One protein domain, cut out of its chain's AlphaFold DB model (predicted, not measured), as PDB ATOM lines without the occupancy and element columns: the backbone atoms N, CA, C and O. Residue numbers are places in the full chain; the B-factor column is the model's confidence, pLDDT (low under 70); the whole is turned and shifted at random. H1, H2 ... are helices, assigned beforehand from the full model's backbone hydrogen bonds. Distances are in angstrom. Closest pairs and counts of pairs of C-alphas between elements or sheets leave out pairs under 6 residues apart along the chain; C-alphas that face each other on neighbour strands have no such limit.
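What this domain is: This is residues 25 to 128 of the 301 residues of an uncharacterized protein of Pseudomonas sp. SJZ078 (UniProt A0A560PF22). A long, thin helical rod folds back on itself: H1, H2 and H3 run outward in turn, and H4 and H5 return beside them. Toward the turn near Gly 79, H3 and H4 spread as a V. The printed part, 104 residues with five named helices, is all helix and extended; its radius of gyration of the C-alphas is 22.9 A, its spans 77 by 22 by 15 A.

Where its parts are: Find C-alpha 29 at (222.876, 159.535, 158.829), where H1, residues 29 to 41, begins. Next come H2, residues 46 to 56, and H3, residues 60 to 76. H4, residues 83 to 113, runs 43.8 A with a kink of 54 degrees near residue 91. H5, residues 116 to 127, ends at (221.010, 151.203, 168.954).

How they stand to each other: H1 touches H5, opposite ways at a shallow tilt of 27 degrees; closest C-alphas, Ala 39 and Trp 121, 4.7 A. H2 touches H4 residues 100 to 108 alone; closest C-alphas, Pro 53 and Thr 101, 5.6 A. H3 touches H4 at a steep tilt of 53 degrees, with residues 61 to 62 alone; closest C-alphas, Pro 61 and Leu 93, 6.3 A. Each O i to N i+4 pair is within hydrogen-bond range in H1 and H3, 5 of 7 in H2, 24 of 27 in H4, 6 of 8 in H5.

The domain as a whole: The farthest C-alphas, Ala 25 and Gly 79, are 76.7 A apart. The printed part has no cut and no long link; no printed residue is under 70 in pLDDT.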
ATOM      1  N   ALA A  25     214.070 149.364 161.007       97.31
ATOM      2  CA  ALA A  25     215.078 149.566 159.976       97.31
ATOM      3  C   ALA A  25     216.326 150.253 160.554       97.31
ATOM      4  O   ALA A  25     216.220 150.968 161.552       97.31
ATOM      5  N   PRO A  26     217.510 150.083 159.939       97.56
ATOM      6  CA  PRO A  26     218.699 150.826 160.344       97.56
ATOM      7  C   PRO A  26     218.514 152.329 160.103       97.56
ATOM      8  O   PRO A  26     217.906 152.726 159.102       97.56
ATOM      9  N   MET A  27     219.056 153.152 161.001       97.00
ATOM     10  CA  MET A  27     219.073 154.612 160.883       97.00
ATOM     11  C   MET A  27     219.846 155.076 159.644       97.00
ATOM     12  O   MET A  27     220.923 154.566 159.327       97.00
ATOM     13  N   HIS A  28     219.336 156.109 158.981       96.25
ATOM     14  CA  HIS A  28     220.122 156.921 158.054       96.25
ATOM     15  C   HIS A  28     220.960 157.973 158.802       96.25
ATOM     16  O   HIS A  28     220.626 158.322 159.935       96.25
ATOM     17  N   PRO A  29     222.018 158.536 158.182       95.31
ATOM     18  CA  PRO A  29     222.876 159.535 158.829       95.31
ATOM     19  C   PRO A  29     222.113 160.733 159.407       95.31
ATOM     20  O   PRO A  29     222.394 161.165 160.521       95.31
ATOM     21  N   GLN A  30     221.103 161.231 158.687       95.12
ATOM     22  CA  GLN A  30     220.243 162.316 159.162       95.12
ATOM     23  C   GLN A  30     219.441 161.928 160.414       95.12
ATOM     24  O   GLN A  30     219.348 162.709 161.355       95.12
ATOM     25  N   GLU A  31     218.872 160.722 160.441       96.50
ATOM     26  CA  GLU A  31     218.078 160.230 161.573       96.50
ATOM     27  C   GLU A  31     218.961 159.999 162.803       96.50
ATOM     28  O   GLU A  31     218.557 160.320 163.917       96.50
ATOM     29  N   LEU A  32     220.190 159.511 162.598       95.44
ATOM     30  CA  LEU A  32     221.190 159.380 163.655       95.44
ATOM     31  C   LEU A  32     221.614 160.751 164.203       95.44
ATOM     32  O   LEU A  32     221.760 160.917 165.414       95.44
ATOM     33  N   ALA A  33     221.779 161.753 163.334       94.19
ATOM     34  CA  ALA A  33     222.081 163.118 163.757       94.19
ATOM     35  C   ALA A  33     220.951 163.701 164.626       94.19
ATOM     36  O   ALA A  33     221.227 164.271 165.681       94.19
ATOM     37  N   TRP A  34     219.688 163.490 164.240       94.88
ATOM     38  CA  TRP A  34     218.528 163.865 165.057       94.88
ATOM     39  C   TRP A  34     218.442 163.089 166.370       94.88
ATOM     40  O   TRP A  34     218.192 163.684 167.416       94.88
ATOM     41  N   ALA A  35     218.711 161.784 166.351       94.75
ATOM     42  CA  ALA A  35     218.770 160.967 167.557       94.75
ATOM     43  C   ALA A  35     219.808 161.507 168.555       94.75
ATOM     44  O   ALA A  35     219.516 161.628 169.746       94.75
ATOM     45  N   HIS A  36     221.000 161.884 168.081       93.56
ATOM     46  CA  HIS A  36     222.025 162.507 168.919       93.56
ATOM     47  C   HIS A  36     221.616 163.886 169.445       93.56
ATOM     48  O   HIS A  36     221.900 164.190 170.606       93.56
ATOM     49  N   ASP A  37     220.951 164.707 168.632       92.12
ATOM     50  CA  ASP A  37     220.441 166.011 169.064       92.12
ATOM     51  C   ASP A  37     219.393 165.855 170.180       92.12
ATOM     52  O   ASP A  37     219.530 166.434 171.262       92.12
ATOM     53  N   TYR A  38     218.409 164.972 170.004       92.38
ATOM     54  CA  TYR A  38     217.419 164.656 171.038       92.38
ATOM     55  C   TYR A  38     218.053 164.051 172.294       92.38
ATOM     56  O   TYR A  38     217.699 164.432 173.416       92.38
ATOM     57  N   ALA A  39     219.056 163.185 172.133       92.25
ATOM     58  CA  ALA A  39     219.837 162.663 173.247       92.25
ATOM     59  C   ALA A  39     220.559 163.769 174.023       92.25
ATOM     60  O   ALA A  39     220.574 163.737 175.257       92.25
ATOM     61  N   ALA A  40     221.111 164.771 173.331       89.81
ATOM     62  CA  ALA A  40     221.796 165.900 173.951       89.81
ATOM     63  C   ALA A  40     220.868 166.717 174.865       89.81
ATOM     64  O   ALA A  40     221.279 167.076 175.972       89.81
ATOM     65  N   HIS A  41     219.608 166.922 174.461       85.81
ATOM     66  CA  HIS A  41     218.589 167.611 175.265       85.81
ATOM     67  C   HIS A  41     218.260 166.885 176.581       85.81
ATOM     68  O   HIS A  41     217.880 167.518 177.566       85.81
ATOM     69  N   HIS A  42     218.463 165.567 176.635       87.25
ATOM     70  CA  HIS A  42     218.147 164.728 177.795       87.25
ATOM     71  C   HIS A  42     219.371 164.412 178.670       87.25
ATOM     72  O   HIS A  42     219.296 163.600 179.601       87.25
ATOM     73  N   ARG A  43     220.519 165.052 178.411       85.00
ATOM     74  CA  ARG A  43     221.734 164.839 179.204       85.00
ATOM     75  C   ARG A  43     221.615 165.462 180.589       85.00
ATOM     76  O   ARG A  43     221.047 166.530 180.797       85.00
ATOM     77  N   PHE A  44     222.223 164.779 181.551       86.06
ATOM     78  CA  PHE A  44     222.414 165.319 182.885       86.06
ATOM     79  C   PHE A  44     223.316 166.561 182.832       86.06
ATOM     80  O   PHE A  44     224.391 166.520 182.232       86.06
ATOM     81  N   ASN A  45     222.904 167.645 183.493       86.81
ATOM     82  CA  ASN A  45     223.661 168.892 183.542       86.81
ATOM     83  C   ASN A  45     223.927 169.306 184.996       86.81
ATOM     84  O   ASN A  45     223.021 169.748 185.705       86.81
ATOM     85  N   TRP A  46     225.192 169.212 185.418       90.19
ATOM     86  CA  TRP A  46     225.622 169.623 186.757       90.19
ATOM     87  C   TRP A  46     225.340 171.097 187.045       90.19
ATOM     88  O   TRP A  46     225.014 171.419 188.183       90.19
ATOM     89  N   LEU A  47     225.397 171.982 186.045       89.12
ATOM     90  CA  LEU A  47     225.079 173.397 186.249       89.12
ATOM     91  C   LEU A  47     223.616 173.567 186.663       89.12
ATOM     92  O   LEU A  47     223.341 174.229 187.658       89.12
ATOM     93  N   MET A  48     222.681 172.896 185.982       87.25
ATOM     94  CA  MET A  48     221.263 172.941 186.366       87.25
ATOM     95  C   MET A  48     221.021 172.378 187.771       87.25
ATOM     96  O   MET A  48     220.141 172.853 188.483       87.25
ATOM     97  N   VAL A  49     221.800 171.374 188.183       90.25
ATOM     98  CA  VAL A  49     221.668 170.764 189.511       90.25
ATOM     99  C   VAL A  49     222.288 171.628 190.607       90.25
ATOM    100  O   VAL A  49     221.718 171.704 191.690       90.25
ATOM    101  N   LEU A  50     223.423 172.279 190.360       91.56
ATOM    102  CA  LEU A  50     224.178 172.998 191.391       91.56
ATOM    103  C   LEU A  50     223.801 174.476 191.517       91.56
ATOM    104  O   LEU A  50     223.970 175.041 192.592       91.56
ATOM    105  N   VAL A  51     223.240 175.108 190.483       92.00
ATOM    106  CA  VAL A  51     222.815 176.517 190.567       92.00
ATOM    107  C   VAL A  51     221.760 176.754 191.663       92.00
ATOM    108  O   VAL A  51     221.972 177.648 192.479       92.00
ATOM    109  N   PRO A  52     220.668 175.965 191.780       89.81
ATOM    110  CA  PRO A  52     219.680 176.179 192.837       89.81
ATOM    111  C   PRO A  52     220.257 176.148 194.266       89.81
ATOM    112  O   PRO A  52     220.014 177.098 195.010       89.81
ATOM    113  N   PRO A  53     221.044 175.137 194.691       89.00
ATOM    114  CA  PRO A  53     221.625 175.148 196.029       89.00
ATOM    115  C   PRO A  53     222.706 176.221 196.198       89.00
ATOM    116  O   PRO A  53     222.897 176.675 197.315       89.00
ATOM    117  N   LEU A  54     223.371 176.696 195.141       87.75
ATOM    118  CA  LEU A  54     224.273 177.848 195.261       87.75
ATOM    119  C   LEU A  54     223.510 179.154 195.536       87.75
ATOM    120  O   LEU A  54     223.951 179.951 196.357       87.75
ATOM    121  N   CYS A  55     222.354 179.356 194.898       87.25
ATOM    122  CA  CYS A  55     221.533 180.555 195.095       87.25
ATOM    123  C   CYS A  55     220.743 180.528 196.411       87.25
ATOM    124  O   CYS A  55     220.639 181.544 197.094       87.25
ATOM    125  N   PHE A  56     220.166 179.377 196.765       83.75
ATOM    126  CA  PHE A  56     219.228 179.257 197.887       83.75
ATOM    127  C   PHE A  56     219.810 178.523 199.092       83.75
ATOM    128  O   PHE A  56     219.342 178.720 200.210       83.75
ATOM    129  N   GLY A  57     220.829 177.689 198.898       82.06
ATOM    130  CA  GLY A  57     221.449 176.911 199.968       82.06
ATOM    131  C   GLY A  57     222.031 177.775 201.084       82.06
ATOM    132  O   GLY A  57     221.802 177.420 202.228       82.06
ATOM    133  N   PRO A  58     222.691 178.918 200.817       84.12
ATOM    134  CA  PRO A  58     223.130 179.831 201.874       84.12
ATOM    135  C   PRO A  58     221.994 180.587 202.576       84.12
ATOM    136  O   PRO A  58     222.192 181.081 203.679       84.12
ATOM    137  N   LEU A  59     220.816 180.697 201.952       84.94
ATOM    138  CA  LEU A  59     219.682 181.474 202.466       84.94
ATOM    139  C   LEU A  59     218.728 180.621 203.310       84.94
ATOM    140  O   LEU A  59     218.234 181.071 204.343       84.94
ATOM    141  N   LEU A  60     218.464 179.382 202.886       85.31
ATOM    142  CA  LEU A  60     217.435 178.534 203.489       85.31
ATOM    143  C   LEU A  60     217.750 178.114 204.938       85.31
ATOM    144  O   LEU A  60     216.854 178.254 205.770       85.31
ATOM    145  N   PRO A  61     218.961 177.639 205.300       84.94
ATOM    146  CA  PRO A  61     219.271 177.247 206.673       84.94
ATOM    147  C   PRO A  61     219.225 178.413 207.674       84.94
ATOM    148  O   PRO A  61     218.589 178.233 208.711       84.94
ATOM    149  N   PRO A  62     219.785 179.611 207.391       84.81
ATOM    150  CA  PRO A  62     219.621 180.764 208.278       84.81
ATOM    151  C   PRO A  62     218.162 181.196 208.444       84.81
ATOM    152  O   PRO A  62     217.731 181.446 209.565       84.81
ATOM    153  N   ILE A  63     217.378 181.231 207.356       87.69
ATOM    154  CA  ILE A  63     215.946 181.563 207.428       87.69
ATOM    155  C   ILE A  63     215.197 180.536 208.284       87.69
ATOM    156  O   ILE A  63     214.414 180.914 209.152       87.69
ATOM    157  N   ALA A  64     215.440 179.242 208.066       88.38
ATOM    158  CA  ALA A  64     214.803 178.175 208.831       88.38
ATOM    159  C   ALA A  64     215.175 178.237 210.320       88.38
ATOM    160  O   ALA A  64     214.297 178.085 211.168       88.38
ATOM    161  N   LEU A  65     216.447 178.506 210.635       87.75
ATOM    162  CA  LEU A  65     216.914 178.695 212.007       87.75
ATOM    163  C   LEU A  65     216.219 179.894 212.660       87.75
ATOM    164  O   LEU A  65     215.647 179.752 213.736       87.75
ATOM    165  N   PHE A  66     216.208 181.049 211.992       88.06
ATOM    166  CA  PHE A  66     215.596 182.268 212.515       88.06
ATOM    167  C   PHE A  66     214.087 182.106 212.751       88.06
ATOM    168  O   PHE A  66     213.589 182.428 213.828       88.06
ATOM    169  N   LEU A  67     213.357 181.541 211.783       91.38
ATOM    170  CA  LEU A  67     211.925 181.259 211.926       91.38
ATOM    171  C   LEU A  67     211.647 180.244 213.042       91.38
ATOM    172  O   LEU A  67     210.692 180.413 213.799       91.38
ATOM    173  N   GLY A  68     212.483 179.209 213.166       90.00
ATOM    174  CA  GLY A  68     212.382 178.221 214.236       90.00
ATOM    175  C   GLY A  68     212.601 178.834 215.620       90.00
ATOM    176  O   GLY A  68     211.829 178.558 216.536       90.00
ATOM    177  N   LEU A  69     213.600 179.709 215.758       89.81
ATOM    178  CA  LEU A  69     213.889 180.434 216.998       89.81
ATOM    179  C   LEU A  69     212.769 181.414 217.364       89.81
ATOM    180  O   LEU A  69     212.337 181.427 218.514       89.81
ATOM    181  N   MET A  70     212.236 182.163 216.394       89.06
ATOM    182  CA  MET A  70     211.084 183.051 216.600       89.06
ATOM    183  C   MET A  70     209.848 182.276 217.070       89.06
ATOM    184  O   MET A  70     209.175 182.681 218.019       89.06
ATOM    185  N   LEU A  71     209.559 181.134 216.439       92.12
ATOM    186  CA  LEU A  71     208.442 180.277 216.826       92.12
ATOM    187  C   LEU A  71     208.638 179.692 218.232       92.12
ATOM    188  O   LEU A  71     207.702 179.666 219.029       92.12
ATOM    189  N   TYR A  72     209.856 179.249 218.551       90.38
ATOM    190  CA  TYR A  72     210.194 178.720 219.869       90.38
ATOM    191  C   TYR A  72     210.060 179.784 220.968       90.38
ATOM    192  O   TYR A  72     209.432 179.532 221.997       90.38
ATOM    193  N   GLN A  73     210.584 180.988 220.728       90.31
ATOM    194  CA  GLN A  73     210.466 182.126 221.639       90.31
ATOM    195  C   GLN A  73     208.991 182.472 221.891       90.31
ATOM    196  O   GLN A  73     208.575 182.597 223.041       90.31
ATOM    197  N   ALA A  74     208.178 182.547 220.833       89.50
ATOM    198  CA  ALA A  74     206.762 182.892 220.935       89.50
ATOM    199  C   ALA A  74     205.931 181.859 221.717       89.50
ATOM    200  O   ALA A  74     205.010 182.235 222.441       89.50
ATOM    201  N   LEU A  75     206.231 180.565 221.566       92.50
ATOM    202  CA  LEU A  75     205.424 179.484 222.142       92.50
ATOM    203  C   LEU A  75     205.906 179.013 223.517       92.50
ATOM    204  O   LEU A  75     205.089 178.577 224.326       92.50
ATOM    205  N   PHE A  76     207.213 179.061 223.775       91.00
ATOM    206  CA  PHE A  76     207.813 178.378 224.924       91.00
ATOM    207  C   PHE A  76     208.688 179.277 225.798       91.00
ATOM    208  O   PHE A  76     208.781 179.024 226.998       91.00
ATOM    209  N   ALA A  77     209.320 180.315 225.239       87.00
ATOM    210  CA  ALA A  77     210.289 181.130 225.976       87.00
ATOM    211  C   ALA A  77     210.277 182.617 225.554       87.00
ATOM    212  O   ALA A  77     211.209 183.067 224.888       87.00
ATOM    213  N   PRO A  78     209.279 183.418 225.981       84.00
ATOM    214  CA  PRO A  78     209.096 184.797 225.503       84.00
ATOM    215  C   PRO A  78     210.243 185.765 225.832       84.00
ATOM    216  O   PRO A  78     210.357 186.809 225.202       84.00
ATOM    217  N   GLY A  79     211.074 185.441 226.827       84.19
ATOM    218  CA  GLY A  79     212.227 186.247 227.245       84.19
ATOM    219  C   GLY A  79     213.578 185.745 226.728       84.19
ATOM    220  O   GLY A  79     214.602 186.188 227.238       84.19
ATOM    221  N   LEU A  80     213.597 184.786 225.796       86.06
ATOM    222  CA  LEU A  80     214.841 184.251 225.238       86.06
ATOM    223  C   LEU A  80     215.567 185.333 224.428       86.06
ATOM    224  O   LEU A  80     214.976 185.892 223.507       86.06
ATOM    225  N   ASP A  81     216.832 185.590 224.752       84.56
ATOM    226  CA  ASP A  81     217.718 186.419 223.934       84.56
ATOM    227  C   ASP A  81     218.294 185.577 222.786       84.56
ATOM    228  O   ASP A  81     218.836 184.491 223.011       84.56
ATOM    229  N   LEU A  82     218.112 186.044 221.552       82.44
ATOM    230  CA  LEU A  82     218.449 185.293 220.343       82.44
ATOM    231  C   LEU A  82     219.852 185.614 219.825       82.44
ATOM    232  O   LEU A  82     220.434 184.772 219.142       82.44
ATOM    233  N   ASP A  83     220.402 186.781 220.163       83.25
ATOM    234  CA  ASP A  83     221.670 187.260 219.604       83.25
ATOM    235  C   ASP A  83     222.850 186.310 219.909       83.25
ATOM    236  O   ASP A  83     223.549 185.915 218.972       83.25
ATOM    237  N   PRO A  84     223.028 185.798 221.148       84.06
ATOM    238  CA  PRO A  84     224.119 184.866 221.456       84.06
ATOM    239  C   PRO A  84     223.976 183.515 220.738       84.06
ATOM    240  O   PRO A  84     224.962 182.901 220.334       84.06
ATOM    241  N   ILE A  85     222.734 183.051 220.558       82.56
ATOM    242  CA  ILE A  85     222.432 181.772 219.899       82.56
ATOM    243  C   ILE A  85     222.755 181.867 218.406       82.56
ATOM    244  O   ILE A  85     223.263 180.912 217.813       82.56
ATOM    245  N   ILE A  86     222.472 183.018 217.794       81.19
ATOM    246  CA  ILE A  86     222.784 183.274 216.390       81.19
ATOM    247  C   ILE A  86     224.305 183.306 216.190       81.19
ATOM    248  O   ILE A  86     224.796 182.620 215.288       81.19
ATOM    249  N   ASP A  87     225.050 183.995 217.055       80.56
ATOM    250  CA  ASP A  87     226.514 184.079 216.964       80.56
ATOM    251  C   ASP A  87     227.195 182.704 217.091       80.56
ATOM    252  O   ASP A  87     228.092 182.370 216.311       80.56
ATOM    253  N   GLU A  88     226.721 181.847 218.000       86.88
ATOM    254  CA  GLU A  88     227.250 180.486 218.171       86.88
ATOM    255  C   GLU A  88     226.843 179.522 217.037       86.88
ATOM    256  O   GLU A  88     227.467 178.475 216.832       86.88
ATOM    257  N   SER A  89     225.815 179.864 216.253       83.88
ATOM    258  CA  SER A  89     225.250 178.979 215.225       83.88
ATOM    259  C   SER A  89     225.980 179.004 213.876       83.88
ATOM    260  O   SER A  89     225.747 178.121 213.047       83.88
ATOM    261  N   LEU A  90     226.896 179.950 213.639       83.12
ATOM    262  CA  LEU A  90     227.555 180.142 212.334       83.12
ATOM    263  C   LEU A  90     228.260 178.882 211.803       83.12
ATOM    264  O   LEU A  90     228.122 178.535 210.628       83.12
ATOM    265  N   GLY A  91     228.978 178.155 212.667       85.44
ATOM    266  CA  GLY A  91     229.638 176.900 212.285       85.44
ATOM    267  C   GLY A  91     228.640 175.801 211.902       85.44
ATOM    268  O   GLY A  91     228.833 175.088 210.916       85.44
ATOM    269  N   TRP A  92     227.528 175.708 212.631       87.69
ATOM    270  CA  TRP A  92     226.453 174.757 212.346       87.69
ATOM    271  C   TRP A  92     225.682 175.106 211.075       87.69
ATOM    272  O   TRP A  92     225.312 174.205 210.321       87.69
ATOM    273  N   LEU A  93     225.506 176.396 210.785       88.56
ATOM    274  CA  LEU A  93     224.921 176.867 209.534       88.56
ATOM    275  C   LEU A  93     225.778 176.454 208.333       88.56
ATOM    276  O   LEU A  93     225.237 175.925 207.364       88.56
ATOM    277  N   ALA A  94     227.105 176.593 208.411       88.38
ATOM    278  CA  ALA A  94     228.000 176.125 207.353       88.38
ATOM    279  C   ALA A  94     227.851 174.612 207.094       88.38
ATOM    280  O   ALA A  94     227.719 174.185 205.944       88.38
ATOM    281  N   VAL A  95     227.789 173.799 208.155       91.00
ATOM    282  CA  VAL A  95     227.545 172.348 208.043       91.00
ATOM    283  C   VAL A  95     226.177 172.060 207.417       91.00
ATOM    284  O   VAL A  95     226.078 171.227 206.514       91.00
ATOM    285  N   ALA A  96     225.125 172.768 207.839       88.75
ATOM    286  CA  ALA A  96     223.775 172.604 207.302       88.75
ATOM    287  C   ALA A  96     223.702 172.928 205.801       88.75
ATOM    288  O   ALA A  96     223.071 172.187 205.046       88.75
ATOM    289  N   ILE A  97     224.394 173.978 205.347       89.75
ATOM    290  CA  ILE A  97     224.487 174.349 203.925       89.75
ATOM    291  C   ILE A  97     225.158 173.232 203.113       89.75
ATOM    292  O   ILE A  97     224.658 172.846 202.049       89.75
ATOM    293  N   VAL A  98     226.270 172.676 203.611       90.94
ATOM    294  CA  VAL A  98     226.991 171.578 202.945       90.94
ATOM    295  C   VAL A  98     226.126 170.319 202.868       90.94
ATOM    296  O   VAL A  98     226.032 169.701 201.803       90.94
ATOM    297  N   LEU A  99     225.453 169.956 203.963       91.75
ATOM    298  CA  LEU A  99     224.547 168.806 204.002       91.75
ATOM    299  C   LEU A  99     223.374 168.981 203.038       91.75
ATOM    300  O   LEU A  99     223.089 168.071 202.258       91.75
ATOM    301  N   PHE A 100     222.737 170.154 203.035       90.12
ATOM    302  CA  PHE A 100     221.652 170.475 202.112       90.12
ATOM    303  C   PHE A 100     222.103 170.352 200.654       90.12
ATOM    304  O   PHE A 100     221.459 169.664 199.861       90.12
ATOM    305  N   THR A 101     223.240 170.957 200.308       90.75
ATOM    306  CA  THR A 101     223.793 170.925 198.946       90.75
ATOM    307  C   THR A 101     224.122 169.498 198.512       90.75
ATOM    308  O   THR A 101     223.781 169.090 197.401       90.75
ATOM    309  N   THR A 102     224.723 168.705 199.404       91.50
ATOM    310  CA  THR A 102     225.063 167.301 199.138       91.50
ATOM    311  C   THR A 102     223.807 166.455 198.933       91.50
ATOM    312  O   THR A 102     223.712 165.717 197.952       91.50
ATOM    313  N   ALA A 103     222.810 166.595 199.812       92.62
ATOM    314  CA  ALA A 103     221.537 165.887 199.700       92.62
ATOM    315  C   ALA A 103     220.777 166.279 198.423       92.62
ATOM    316  O   ALA A 103     220.236 165.414 197.731       92.62
ATOM    317  N   TRP A 104     220.783 167.568 198.067       93.31
ATOM    318  CA  TRP A 104     220.200 168.081 196.830       93.31
ATOM    319  C   TRP A 104     220.869 167.480 195.590       93.31
ATOM    320  O   TRP A 104     220.179 166.971 194.699       93.31
ATOM    321  N   ALA A 105     222.201 167.518 195.533       93.06
ATOM    322  CA  ALA A 105     222.973 166.973 194.425       93.06
ATOM    323  C   ALA A 105     222.725 165.468 194.269       93.06
ATOM    324  O   ALA A 105     222.397 165.010 193.173       93.06
ATOM    325  N   LEU A 106     222.792 164.712 195.371       94.38
ATOM    326  CA  LEU A 106     222.556 163.271 195.370       94.38
ATOM    327  C   LEU A 106     221.133 162.930 194.918       94.38
ATOM    328  O   LEU A 106     220.954 162.068 194.060       94.38
ATOM    329  N   ARG A 107     220.118 163.630 195.441       93.94
ATOM    330  CA  ARG A 107     218.717 163.424 195.049       93.94
ATOM    331  C   ARG A 107     218.510 163.650 193.554       93.94
ATOM    332  O   ARG A 107     217.872 162.825 192.907       93.94
ATOM    333  N   ASN A 108     219.027 164.749 193.003       93.25
ATOM    334  CA  ASN A 108     218.854 165.069 191.583       93.25
ATOM    335  C   ASN A 108     219.646 164.121 190.678       93.25
ATOM    336  O   ASN A 108     219.121 163.682 189.658       93.25
ATOM    337  N   PHE A 109     220.860 163.740 191.079       91.75
ATOM    338  CA  PHE A 109     221.637 162.722 190.377       91.75
ATOM    339  C   PHE A 109     220.900 161.378 190.339       91.75
ATOM    340  O   PHE A 109     220.765 160.779 189.275       91.75
ATOM    341  N   LEU A 110     220.376 160.915 191.479       92.88
ATOM    342  CA  LEU A 110     219.617 159.665 191.547       92.88
ATOM    343  C   LEU A 110     218.321 159.741 190.740       92.88
ATOM    344  O   LEU A 110     218.009 158.782 190.038       92.88
ATOM    345  N   ARG A 111     217.590 160.861 190.805       91.50
ATOM    346  CA  ARG A 111     216.378 161.073 190.005       91.50
ATOM    347  C   ARG A 111     216.684 160.949 188.517       91.50
ATOM    348  O   ARG A 111     216.051 160.158 187.834       91.50
ATOM    349  N   ASP A 112     217.682 161.683 188.041       89.19
ATOM    350  CA  ASP A 112     218.028 161.714 186.623       89.19
ATOM    351  C   ASP A 112     218.632 160.389 186.138       89.19
ATOM    352  O   ASP A 112     218.366 159.972 185.014       89.19
ATOM    353  N   LYS A 113     219.394 159.687 186.989       88.38
ATOM    354  CA  LYS A 113     219.929 158.351 186.686       88.38
ATOM    355  C   LYS A 113     218.823 157.313 186.479       88.38
ATOM    356  O   LYS A 113     219.021 156.373 185.714       88.38
ATOM    357  N   HIS A 114     217.692 157.454 187.169       89.62
ATOM    358  CA  HIS A 114     216.555 156.535 187.064       89.62
ATOM    359  C   HIS A 114     215.431 157.060 186.163       89.62
ATOM    360  O   HIS A 114     214.428 156.370 186.009       89.62
ATOM    361  N   ASP A 115     215.595 158.235 185.552       90.38
ATOM    362  CA  ASP A 115     214.610 158.790 184.630       90.38
ATOM    363  C   ASP A 115     214.547 157.919 183.357       90.38
ATOM    364  O   ASP A 115     215.561 157.778 182.659       90.38
ATOM    365  N   PRO A 116     213.391 157.297 183.055       90.25
ATOM    366  CA  PRO A 116     213.263 156.387 181.920       90.25
ATOM    367  C   PRO A 116     213.507 157.099 180.586       90.25
ATOM    368  O   PRO A 116     214.175 156.542 179.718       90.25
ATOM    369  N   THR A 117     213.053 158.347 180.458       92.00
ATOM    370  CA  THR A 117     213.246 159.216 179.289       92.00
ATOM    371  C   THR A 117     214.730 159.436 179.036       92.00
ATOM    372  O   THR A 117     215.230 159.185 177.942       92.00
ATOM    373  N   LYS A 118     215.472 159.849 180.074       91.94
ATOM    374  CA  LYS A 118     216.910 160.129 179.947       91.94
ATOM    375  C   LYS A 118     217.695 158.877 179.601       91.94
ATOM    376  O   LYS A 118     218.554 158.924 178.729       91.94
ATOM    377  N   ARG A 119     217.395 157.755 180.257       91.88
ATOM    378  CA  ARG A 119     218.058 156.474 179.978       91.88
ATOM    379  C   ARG A 119     217.792 155.989 178.559       91.88
ATOM    380  O   ARG A 119     218.721 155.528 177.903       91.88
ATOM    381  N   TYR A 120     216.548 156.105 178.098       93.75
ATOM    382  CA  TYR A 120     216.173 155.760 176.734       93.75
ATOM    383  C   TYR A 120     217.005 156.571 175.736       93.75
ATOM    384  O   TYR A 120     217.809 155.989 175.007       93.75
ATOM    385  N   TRP A 121     216.917 157.903 175.794       94.44
ATOM    386  CA  TRP A 121     217.610 158.796 174.864       94.44
ATOM    387  C   TRP A 121     219.136 158.717 174.945       94.44
ATOM    388  O   TRP A 121     219.802 158.906 173.936       94.44
ATOM    389  N   GLN A 122     219.710 158.383 176.104       92.06
ATOM    390  CA  GLN A 122     221.151 158.131 176.226       92.06
ATOM    391  C   GLN A 122     221.614 156.909 175.430       92.06
ATOM    392  O   GLN A 122     222.720 156.925 174.910       92.06
ATOM    393  N   SER A 123     220.796 155.855 175.361       92.62
ATOM    394  CA  SER A 123     221.155 154.608 174.671       92.62
ATOM    395  C   SER A 123     220.694 154.555 173.217       92.62
ATOM    396  O   SER A 123     221.241 153.797 172.426       92.62
ATOM    397  N   MET A 124     219.663 155.324 172.871       94.25
ATOM    398  CA  MET A 124     218.938 155.198 171.613       94.25
ATOM    399  C   MET A 124     219.802 155.445 170.357       94.25
ATOM    400  O   MET A 124     219.709 154.620 169.447       94.25
ATOM    401  N   PRO A 125     220.691 156.462 170.291       94.00
ATOM    402  CA  PRO A 125     221.558 156.648 169.123       94.00
ATOM    403  C   PRO A 125     222.457 155.436 168.841       94.00
ATOM    404  O   PRO A 125     222.614 155.037 167.691       94.00
ATOM    405  N   ASP A 126     222.979 154.797 169.895       94.69
ATOM    406  CA  ASP A 126     223.875 153.639 169.782       94.69
ATOM    407  C   ASP A 126     223.142 152.363 169.334       94.69
ATOM    408  O   ASP A 126     223.771 151.424 168.846       94.69
ATOM    409  N   GLN A 127     221.812 152.314 169.474       93.75
ATOM    410  CA  GLN A 127     221.010 151.203 168.954       93.75
ATOM    411  C   GLN A 127     220.940 151.226 167.421       93.75
ATOM    412  O   GLN A 127     220.798 150.171 166.807       93.75
ATOM    413  N   GLY A 128     221.033 152.407 166.797       94.75
ATOM    414  CA  GLY A 128     221.101 152.553 165.341       94.75
ATOM    415  C   GLY A 128     219.849 152.102 164.580       94.75
ATOM    416  O   GLY A 128     219.937 151.835 163.380       94.75
TER     417      GLY A 128